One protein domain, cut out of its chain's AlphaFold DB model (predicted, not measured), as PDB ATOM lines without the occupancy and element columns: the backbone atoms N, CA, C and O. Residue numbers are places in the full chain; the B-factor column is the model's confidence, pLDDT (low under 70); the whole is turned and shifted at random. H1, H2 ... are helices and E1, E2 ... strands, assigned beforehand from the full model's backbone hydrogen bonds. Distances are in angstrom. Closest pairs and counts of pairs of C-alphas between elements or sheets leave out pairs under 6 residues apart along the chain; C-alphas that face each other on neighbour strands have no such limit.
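What this domain is: This is residues 7 to 82 of the 83 residues of the protein "N-acetyltransferase domain-containing protein" of Basilea psittacipulmonis DSM 24701 (UniProt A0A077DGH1). A strongly twisted sheet of five strands has one long helix, H1, packed over one of its faces, with the short helix H2 on that same face and the opposite face bare of named helices. The strands E1 to E4 fold back and forth beside one another, and after H1 the chain returns to add the short E5 beside E4. The printed part has 76 residues, with five named strands and two named helices in the order E1, E2, E3, E4, H1, E5, H2. The sheet runs E1, E2, E3, E4, E5 and is mixed, antiparallel but for the parallel E4 and E5; the class is mixed, helices and strands. The whole is compact, with a radius of gyration of the C-alphas of 11.6 A and spans of 35 by 26 by 18 A.

Where its parts are: E1, residues 7 to 9, begins at C-alpha 7 at (191.826, 165.283, 148.117). E2 holds residues 14 to 17. E3, residues 24 to 32, is 25.4 A long, and E4, residues 36 to 44, is 24.3 A long. H1, residues 53 to 67, begins at C-alpha 53 at (199.204, 158.129, 140.974) and is 20.9 A long. E5 holds residues 71 to 73, and H2, residues 77 to 80, ends at C-alpha 80 at (190.324, 145.130, 143.398).

How they stand to each other: E1, E2, E3 and E4 form a meander, each strand the antiparallel neighbour of the one before and each successive pair a hairpin. Within hydrogen-bond range are N 9 and O 14 of E1 and E2, 2.8 A, N 15 and O 26 of E2 and E3, 2.8 A, and N 38 and O 29 of E3 and E4, 2.8 A. E4, H1 and E5 form a strand-helix-strand unit, two parallel neighbour strands with a helix between, and its crossover is right-handed; N 73 and O 37 are 2.8 A apart. H1 is on the sheet at a height of 7.4 A, in two layers, a helix on one face of a sheet. It lies over E3 and only just not over E2, on which 2 of its C-alphas fall. On the local plane it runs along E3 at 27 degrees, only just short of slantwise. The closest C-alphas of E3 and H1, those of Leu 26 and Leu 57, are 6.2 A apart. H2 is on the same face, over E4 at a height of 7.3 A, with the C-alphas of Tyr 39 and Val 79 closest at 7.1 A. H1 and H2 are close but not clearly touching, with the C-alphas of Ala 58 and Val 79 closest at 5.9 A. In H1 every O i to N i+4 pair is within hydrogen-bond range; H2 is too short for such a pair, and its one O i to N i+3 pair is not within range.

The domain as a whole: The C-alphas farthest apart, those of Ser 35 and Glu 47, are 35.2 A apart. The printed part has no cut and no long link. The mean pLDDT of the printed part is 95.3, and no printed residue is under 70.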
ATOM      1  N   ILE A   7     192.947 164.670 147.407       95.56
ATOM      2  CA  ILE A   7     191.826 165.283 148.117       95.56
ATOM      3  C   ILE A   7     190.571 164.418 147.979       95.56
ATOM      4  O   ILE A   7     190.380 163.724 146.981       95.56
ATOM      5  N   HIS A   8     189.708 164.444 148.995       96.75
ATOM      6  CA  HIS A   8     188.390 163.811 148.944       96.75
ATOM      7  C   HIS A   8     187.338 164.855 148.579       96.75
ATOM      8  O   HIS A   8     187.161 165.838 149.296       96.75
ATOM      9  N   ASN A   9     186.635 164.628 147.473       96.25
ATOM     10  CA  ASN A   9     185.543 165.460 147.001       96.25
ATOM     11  C   ASN A   9     184.205 164.713 147.186       96.25
ATOM     12  O   ASN A   9     183.811 163.907 146.335       96.25
ATOM     13  N   PRO A  10     183.488 164.942 148.303       94.00
ATOM     14  CA  PRO A  10     182.241 164.240 148.590       94.00
ATOM     15  C   PRO A  10     181.074 164.688 147.701       94.00
ATOM     16  O   PRO A  10     180.099 163.953 147.606       94.00
ATOM     17  N   ILE A  11     181.170 165.850 147.040       95.19
ATOM     18  CA  ILE A  11     180.118 166.378 146.152       95.19
ATOM     19  C   ILE A  11     180.088 165.594 144.838       95.19
ATOM     20  O   ILE A  11     179.020 165.261 144.332       95.19
ATOM     21  N   THR A  12     181.263 165.290 144.286       95.12
ATOM     22  CA  THR A  12     181.407 164.518 143.041       95.12
ATOM     23  C   THR A  12     181.573 163.021 143.295       95.12
ATOM     24  O   THR A  12     181.602 162.243 142.343       95.12
ATOM     25  N   HIS A  13     181.679 162.616 144.563       97.19
ATOM     26  CA  HIS A  13     182.028 161.265 144.994       97.19
ATOM     27  C   HIS A  13     183.335 160.770 144.362       97.19
ATOM     28  O   HIS A  13     183.421 159.671 143.806       97.19
ATOM     29  N   ARG A  14     184.377 161.603 144.442       98.06
ATOM     30  CA  ARG A  14     185.698 161.286 143.897       98.06
ATOM     31  C   ARG A  14     186.805 161.548 144.907       98.06
ATOM     32  O   ARG A  14     186.715 162.435 145.750       98.06
ATOM     33  N   PHE A  15     187.868 160.770 144.799       97.62
ATOM     34  CA  PHE A  15     189.183 161.125 145.316       97.62
ATOM     35  C   PHE A  15     189.996 161.646 144.141       97.62
ATOM     36  O   PHE A  15     190.069 160.967 143.122       97.62
ATOM     37  N   GLU A  16     190.557 162.839 144.251       97.25
ATOM     38  CA  GLU A  16     191.110 163.592 143.122       97.25
ATOM     39  C   GLU A  16     192.558 163.986 143.432       97.25
ATOM     40  O   GLU A  16     192.916 164.237 144.586       97.25
ATOM     41  N   LEU A  17     193.414 164.011 142.414       95.75
ATOM     42  CA  LEU A  17     194.733 164.624 142.527       95.75
ATOM     43  C   LEU A  17     194.575 166.150 142.469       95.75
ATOM     44  O   LEU A  17     194.040 166.674 141.496       95.75
ATOM     45  N   GLU A  18     195.074 166.848 143.488       94.12
ATOM     46  CA  GLU A  18     195.018 168.311 143.588       94.12
ATOM     47  C   GLU A  18     195.648 168.985 142.353       94.12
ATOM     48  O   GLU A  18     196.803 168.707 142.006       94.12
ATOM     49  N   GLY A  19     194.883 169.849 141.675       92.06
ATOM     50  CA  GLY A  19     195.290 170.540 140.444       92.06
ATOM     51  C   GLY A  19     195.208 169.698 139.161       92.06
ATOM     52  O   GLY A  19     195.609 170.169 138.095       92.06
ATOM     53  N   TYR A  20     194.724 168.456 139.255       92.94
ATOM     54  CA  TYR A  20     194.561 167.508 138.147       92.94
ATOM     55  C   TYR A  20     193.243 166.725 138.273       92.94
ATOM     56  O   TYR A  20     193.176 165.547 137.915       92.94
ATOM     57  N   GLU A  21     192.191 167.362 138.776       91.06
ATOM     58  CA  GLU A  21     190.931 166.731 139.180       91.06
ATOM     59  C   GLU A  21     190.248 165.985 138.021       91.06
ATOM     60  O   GLU A  21     189.702 164.898 138.210       91.06
ATOM     61  N   ASP A  22     190.355 166.514 136.798       92.06
ATOM     62  CA  ASP A  22     189.815 165.897 135.574       92.06
ATOM     63  C   ASP A  22     190.760 164.875 134.925       92.06
ATOM     64  O   ASP A  22     190.402 164.205 133.955       92.06
ATOM     65  N   LYS A  23     191.988 164.759 135.435       94.19
ATOM     66  CA  LYS A  23     193.059 163.942 134.851       94.19
ATOM     67  C   LYS A  23     193.490 162.796 135.749       94.19
ATOM     68  O   LYS A  23     194.101 161.860 135.250       94.19
ATOM     69  N   ALA A  24     193.229 162.846 137.046       96.25
ATOM     70  CA  ALA A  24     193.579 161.776 137.964       96.25
ATOM     71  C   ALA A  24     192.581 161.715 139.119       96.25
ATOM     72  O   ALA A  24     192.643 162.518 140.049       96.25
ATOM     73  N   PHE A  25     191.685 160.730 139.073       97.50
ATOM     74  CA  PHE A  25     190.680 160.541 140.109       97.50
ATOM     75  C   PHE A  25     190.264 159.078 140.280       97.50
ATOM     76  O   PHE A  25     190.371 158.256 139.369       97.50
ATOM     77  N   LEU A  26     189.743 158.757 141.458       98.00
ATOM     78  CA  LEU A  26     189.030 157.521 141.754       98.00
ATOM     79  C   LEU A  26     187.593 157.877 142.112       98.00
ATOM     80  O   LEU A  26     187.356 158.577 143.092       98.00
ATOM     81  N   ALA A  27     186.643 157.389 141.319       98.00
ATOM     82  CA  ALA A  27     185.225 157.608 141.551       98.00
ATOM     83  C   ALA A  27     184.624 156.480 142.390       98.00
ATOM     84  O   ALA A  27     184.938 155.295 142.210       98.00
ATOM     85  N   TYR A  28     183.734 156.869 143.293       98.19
ATOM     86  CA  TYR A  28     182.999 155.957 144.145       98.19
ATOM     87  C   TYR A  28     181.507 156.265 144.112       98.19
ATOM     88  O   TYR A  28     181.073 157.335 143.695       98.19
ATOM     89  N   ARG A  29     180.705 155.303 144.549       97.56
ATOM     90  CA  ARG A  29     179.278 155.504 144.810       97.56
ATOM     91  C   ARG A  29     178.899 154.799 146.096       97.56
ATOM     92  O   ARG A  29     179.472 153.759 146.417       97.56
ATOM     93  N   TRP A  30     177.923 155.331 146.811       97.44
ATOM     94  CA  TRP A  30     177.347 154.630 147.948       97.44
ATOM     95  C   TRP A  30     176.517 153.441 147.465       97.44
ATOM     96  O   TRP A  30     175.676 153.579 146.577       97.44
ATOM     97  N   ILE A  31     176.764 152.270 148.048       97.06
ATOM     98  CA  ILE A  31     175.837 151.134 147.965       97.06
ATOM     99  C   ILE A  31     174.803 151.277 149.080       97.06
ATOM    100  O   ILE A  31     173.607 151.130 148.842       97.06
ATOM    101  N   ASN A  32     175.278 151.585 150.289       96.19
ATOM    102  CA  ASN A  32     174.447 151.817 151.461       96.19
ATOM    103  C   ASN A  32     175.105 152.878 152.348       96.19
ATOM    104  O   ASN A  32     176.011 152.564 153.118       96.19
ATOM    105  N   GLU A  33     174.689 154.132 152.219       93.94
ATOM    106  CA  GLU A  33     175.271 155.257 152.957       93.94
ATOM    107  C   GLU A  33     174.875 155.223 154.449       93.94
ATOM    108  O   GLU A  33     173.699 155.024 154.755       93.94
ATOM    109  N   PRO A  34     175.809 155.403 155.406       92.88
ATOM    110  CA  PRO A  34     177.252 155.639 155.259       92.88
ATOM    111  C   PRO A  34     178.106 154.362 155.422       92.88
ATOM    112  O   PRO A  34     179.297 154.434 155.690       92.88
ATOM    113  N   SER A  35     177.503 153.179 155.330       96.38
ATOM    114  CA  SER A  35     178.125 151.903 155.710       96.38
ATOM    115  C   SER A  35     178.894 151.175 154.601       96.38
ATOM    116  O   SER A  35     179.737 150.336 154.916       96.38
ATOM    117  N   GLU A  36     178.611 151.445 153.322       97.75
ATOM    118  CA  GLU A  36     179.182 150.695 152.197       97.75
ATOM    119  C   GLU A  36     179.321 151.529 150.914       97.75
ATOM    120  O   GLU A  36     178.353 152.140 150.447       97.75
ATOM    121  N   ILE A  37     180.512 151.483 150.307       97.88
ATOM    122  CA  ILE A  37     180.873 152.168 149.054       97.88
ATOM    123  C   ILE A  37     181.405 151.199 147.999       97.88
ATOM    124  O   ILE A  37     182.078 150.220 148.314       97.88
ATOM    125  N   ASP A  38     181.143 151.519 146.735       98.19
ATOM    126  CA  ASP A  38     181.707 150.856 145.560       98.19
ATOM    127  C   ASP A  38     182.741 151.757 144.883       98.19
ATOM    128  O   ASP A  38     182.391 152.821 144.366       98.19
ATOM    129  N   TYR A  39     183.996 151.319 144.844       98.06
ATOM    130  CA  TYR A  39     185.047 151.908 144.016       98.06
ATOM    131  C   TYR A  39     184.974 151.325 142.613       98.06
ATOM    132  O   TYR A  39     185.440 150.209 142.364       98.06
ATOM    133  N   TYR A  40     184.371 152.082 141.697       97.25
ATOM    134  CA  TYR A  40     183.954 151.557 140.398       97.25
ATOM    135  C   TYR A  40     184.800 152.048 139.224       97.25
ATOM    136  O   TYR A  40     184.902 151.344 138.221       97.25
ATOM    137  N   HIS A  41     185.455 153.204 139.341       97.25
ATOM    138  CA  HIS A  41     186.287 153.746 138.266       97.25
ATOM    139  C   HIS A  41     187.535 154.424 138.811       97.25
ATOM    140  O   HIS A  41     187.509 155.071 139.856       97.25
ATOM    141  N   THR A  42     188.639 154.288 138.092       96.44
ATOM    142  CA  THR A  42     189.872 155.035 138.348       96.44
ATOM    143  C   THR A  42     190.381 155.531 137.011       96.44
ATOM    144  O   THR A  42     190.566 154.730 136.097       96.44
ATOM    145  N   GLU A  43     190.612 156.832 136.913       95.81
ATOM    146  CA  GLU A  43     191.133 157.492 135.726       95.81
ATOM    147  C   GLU A  43     192.485 158.110 136.062       95.81
ATOM    148  O   GLU A  43     192.636 158.755 137.101       95.81
ATOM    149  N   VAL A  44     193.473 157.909 135.192       95.56
ATOM    150  CA  VAL A  44     194.758 158.608 135.249       95.56
ATOM    151  C   VAL A  44     195.184 158.885 133.816       95.56
ATOM    152  O   VAL A  44     195.476 157.956 133.063       95.56
ATOM    153  N   ALA A  45     195.239 160.161 133.451       94.31
ATOM    154  CA  ALA A  45     195.598 160.609 132.121       94.31
ATOM    155  C   ALA A  45     196.989 160.069 131.736       94.31
ATOM    156  O   ALA A  45     197.886 160.032 132.586       94.31
ATOM    157  N   PRO A  46     197.222 159.695 130.465       92.62
ATOM    158  CA  PRO A  46     198.497 159.121 130.029       92.62
ATOM    159  C   PRO A  46     199.727 159.986 130.350       92.62
ATOM    160  O   PRO A  46     200.788 159.455 130.665       92.62
ATOM    161  N   GLU A  47     199.575 161.312 130.340       91.88
ATOM    162  CA  GLU A  47     200.613 162.284 130.723       91.88
ATOM    163  C   GLU A  47     201.036 162.194 132.203       91.88
ATOM    164  O   GLU A  47     202.155 162.559 132.559       91.88
ATOM    165  N   LEU A  48     200.164 161.658 133.061       89.75
ATOM    166  CA  LEU A  48     200.415 161.370 134.476       89.75
ATOM    167  C   LEU A  48     200.795 159.891 134.712       89.75
ATOM    168  O   LEU A  48     201.022 159.458 135.847       89.75
ATOM    169  N   GLY A  49     200.875 159.098 133.639       87.56
ATOM    170  CA  GLY A  49     201.236 157.686 133.670       87.56
ATOM    171  C   GLY A  49     202.646 157.435 134.216       87.56
ATOM    172  O   GLY A  49     203.521 158.295 134.186       87.56
ATOM    173  N   GLY A  50     202.876 156.236 134.759       87.00
ATOM    174  CA  GLY A  50     204.195 155.817 135.263       87.00
ATOM    175  C   GLY A  50     204.611 156.411 136.618       87.00
ATOM    176  O   GLY A  50     205.613 155.987 137.180       87.00
ATOM    177  N   GLN A  51     203.823 157.326 137.192       88.88
ATOM    178  CA  GLN A  51     204.146 158.016 138.453       88.88
ATOM    179  C   GLN A  51     203.498 157.382 139.701       88.88
ATOM    180  O   GLN A  51     203.601 157.901 140.814       88.88
ATOM    181  N   GLY A  52     202.779 156.267 139.530       92.06
ATOM    182  CA  GLY A  52     202.097 155.566 140.623       92.06
ATOM    183  C   GLY A  52     200.874 156.296 141.201       92.06
ATOM    184  O   GLY A  52     200.405 155.922 142.274       92.06
ATOM    185  N   ILE A  53     200.339 157.309 140.508       94.56
ATOM    186  CA  ILE A  53     199.204 158.129 140.974       94.56
ATOM    187  C   ILE A  53     197.947 157.284 141.206       94.56
ATOM    188  O   ILE A  53     197.339 157.397 142.266       94.56
ATOM    189  N   GLY A  54     197.616 156.356 140.300       94.06
ATOM    190  CA  GLY A  54     196.468 155.457 140.482       94.06
ATOM    191  C   GLY A  54     196.549 154.652 141.783       94.06
ATOM    192  O   GLY A  54     195.576 154.554 142.525       94.06
ATOM    193  N   LYS A  55     197.743 154.149 142.127       95.19
ATOM    194  CA  LYS A  55     197.962 153.432 143.391       95.19
ATOM    195  C   LYS A  55     197.795 154.359 144.597       95.19
ATOM    196  O   LYS A  55     197.215 153.939 145.591       95.19
ATOM    197  N   LYS A  56     198.275 155.607 144.521       95.19
ATOM    198  CA  LYS A  56     198.082 156.603 145.590       95.19
ATOM    199  C   LYS A  56     196.599 156.914 145.809       95.19
ATOM    200  O   LYS A  56     196.164 156.891 146.954       95.19
ATOM    201  N   LEU A  57     195.837 157.122 144.733       96.56
ATOM    202  CA  LEU A  57     194.385 157.336 144.779       96.56
ATOM    203  C   LEU A  57     193.665 156.163 145.457       96.56
ATOM    204  O   LEU A  57     192.912 156.366 146.405       96.56
ATOM    205  N   ALA A  58     193.942 154.934 145.015       96.62
ATOM    206  CA  ALA A  58     193.324 153.732 145.571       96.62
ATOM    207  C   ALA A  58     193.665 153.522 147.052       96.62
ATOM    208  O   ALA A  58     192.770 153.256 147.850       96.62
ATOM    209  N   LEU A  59     194.934 153.678 147.443       95.81
ATOM    210  CA  LEU A  59     195.342 153.537 148.843       95.81
ATOM    211  C   LEU A  59     194.728 154.620 149.735       95.81
ATOM    212  O   LEU A  59     194.305 154.315 150.845       95.81
ATOM    213  N   PHE A  60     194.656 155.861 149.250       96.44
ATOM    214  CA  PHE A  60     194.002 156.947 149.976       96.44
ATOM    215  C   PHE A  60     192.513 156.645 150.191       96.44
ATOM    216  O   PHE A  60     192.031 156.731 151.317       96.44
ATOM    217  N   ALA A  61     191.809 156.209 149.141       96.62
ATOM    218  CA  ALA A  61     190.402 155.831 149.224       96.62
ATOM    219  C   ALA A  61     190.184 154.659 150.205       96.62
ATOM    220  O   ALA A  61     189.384 154.761 151.133       96.62
ATOM    221  N   LEU A  62     190.957 153.576 150.075       96.75
ATOM    222  CA  LEU A  62     190.871 152.415 150.971       96.75
ATOM    223  C   LEU A  62     191.143 152.785 152.437       96.75
ATOM    224  O   LEU A  62     190.442 152.306 153.330       96.75
ATOM    225  N   ASN A  63     192.127 153.653 152.689       96.94
ATOM    226  CA  ASN A  63     192.401 154.155 154.034       96.94
ATOM    227  C   ASN A  63     191.241 154.995 154.567       96.94
ATOM    228  O   ASN A  63     190.818 154.759 155.693       96.94
ATOM    229  N   TYR A  64     190.672 155.889 153.751       96.38
ATOM    230  CA  TYR A  64     189.486 156.656 154.126       96.38
ATOM    231  C   TYR A  64     188.344 155.732 154.569       96.38
ATOM    232  O   TYR A  64     187.784 155.915 155.648       96.38
ATOM    233  N   ALA A  65     188.042 154.690 153.788       96.38
ATOM    234  CA  ALA A  65     186.997 153.734 154.146       96.38
ATOM    235  C   ALA A  65     187.297 153.018 155.469       96.38
ATOM    236  O   ALA A  65     186.427 152.910 156.333       96.38
ATOM    237  N   LYS A  66     188.546 152.576 155.653       96.56
ATOM    238  CA  LYS A  66     188.997 151.899 156.872       96.56
ATOM    239  C   LYS A  66     188.888 152.795 158.107       96.56
ATOM    240  O   LYS A  66     188.406 152.334 159.138       96.56
ATOM    241  N   GLU A  67     189.317 154.050 158.006       97.19
ATOM    242  CA  GLU A  67     189.269 155.034 159.095       97.19
ATOM    243  C   GLU A  67     187.833 155.364 159.518       97.19
ATOM    244  O   GLU A  67     187.577 155.594 160.697       97.19
ATOM    245  N   HIS A  68     186.891 155.316 158.575       96.00
ATOM    246  CA  HIS A  68     185.478 155.611 158.819       96.00
ATOM    247  C   HIS A  68     184.622 154.355 159.070       96.00
ATOM    248  O   HIS A  68     183.412 154.465 159.251       96.00
ATOM    249  N   GLY A  69     185.217 153.156 159.086       96.94
ATOM    250  CA  GLY A  69     184.484 151.898 159.285       96.94
ATOM    251  C   GLY A  69     183.533 151.531 158.136       96.94
ATOM    252  O   GLY A  69     182.561 150.804 158.347       96.94
ATOM    253  N   ILE A  70     183.802 152.030 156.929       97.62
ATOM    254  CA  ILE A  70     182.987 151.830 155.729       97.62
ATOM    255  C   ILE A  70     183.433 150.545 155.026       97.62
ATOM    256  O   ILE A  70     184.621 150.320 154.783       97.62
ATOM    257  N   LYS A  71     182.476 149.695 154.653       97.19
ATOM    258  CA  LYS A  71     182.736 148.512 153.827       97.19
ATOM    259  C   LYS A  71     183.028 148.926 152.388       97.19
ATOM    260  O   LYS A  71     182.340 149.772 151.824       97.19
ATOM    261  N   VAL A  72     184.020 148.286 151.778       97.56
ATOM    262  CA  VAL A  72     184.420 148.567 150.397       97.56
ATOM    263  C   VAL A  72     184.069 147.396 149.496       97.56
ATOM    264  O   VAL A  72     184.525 146.271 149.712       97.56
ATOM    265  N   LYS A  73     183.330 147.691 148.431       97.06
ATOM    266  CA  LYS A  73     183.272 146.888 147.215       97.06
ATOM    267  C   LYS A  73     184.174 147.545 146.171       97.06
ATOM    268  O   LYS A  73     184.146 148.757 146.009       97.06
ATOM    269  N   ALA A  74     184.974 146.766 145.453       96.12
ATOM    270  CA  ALA A  74     185.777 147.280 144.347       96.12
ATOM    271  C   ALA A  74     185.353 146.606 143.046       96.12
ATOM    272  O   ALA A  74     185.883 145.561 142.671       96.12
ATOM    273  N   THR A  75     184.377 147.193 142.353       96.81
ATOM    274  CA  THR A  75     184.046 146.759 140.986       96.81
ATOM    275  C   THR A  75     185.099 147.203 139.971       96.81
ATOM    276  O   THR A  75     185.251 146.563 138.931       96.81
ATOM    277  N   CYS A  76     185.885 148.236 140.290       95.06
ATOM    278  CA  CYS A  76     187.064 148.599 139.523       95.06
ATOM    279  C   CYS A  76     188.135 147.495 139.644       95.06
ATOM    280  O   CYS A  76     188.658 147.275 140.742       95.06
ATOM    281  N   PRO A  77     188.550 146.844 138.540       93.88
ATOM    282  CA  PRO A  77     189.537 145.764 138.594       93.88
ATOM    283  C   PRO A  77     190.919 146.247 139.053       93.88
ATOM    284  O   PRO A  77     191.703 145.467 139.593       93.88
ATOM    285  N   PHE A  78     191.229 147.531 138.846       94.06
ATOM    286  CA  PHE A  78     192.472 148.132 139.319       94.06
ATOM    287  C   PHE A  78     192.505 148.204 140.849       94.06
ATOM    288  O   PHE A  78     193.467 147.747 141.462       94.06
ATOM    289  N   VAL A  79     191.436 148.722 141.461       93.56
ATOM    290  CA  VAL A  79     191.313 148.813 142.923       93.56
ATOM    291  C   VAL A  79     191.229 147.419 143.538       93.56
ATOM    292  O   VAL A  79     191.936 147.146 144.501       93.56
ATOM    293  N   ALA A  80     190.460 146.509 142.932       94.25
ATOM    294  CA  ALA A  80     190.324 145.130 143.398       94.25
ATOM    295  C   ALA A  80     191.666 144.379 143.474       94.25
ATOM    296  O   ALA A  80     191.840 143.517 144.325       94.25
ATOM    297  N   ARG A  81     192.638 144.714 142.612       94.06
ATOM    298  CA  ARG A  81     193.990 144.130 142.645       94.06
ATOM    299  C   ARG A  81     194.840 144.623 143.825       94.06
ATOM    300  O   ARG A  81     195.848 143.999 144.143       94.06
ATOM    301  N   LEU A  82     194.494 145.768 144.407       89.12
ATOM    302  CA  LEU A  82     195.243 146.418 145.487       89.12
ATOM    303  C   LEU A  82     194.657 146.145 146.880       89.12
ATOM    304  O   LEU A  82     195.261 146.581 147.861       89.12
TER     305      LEU A  82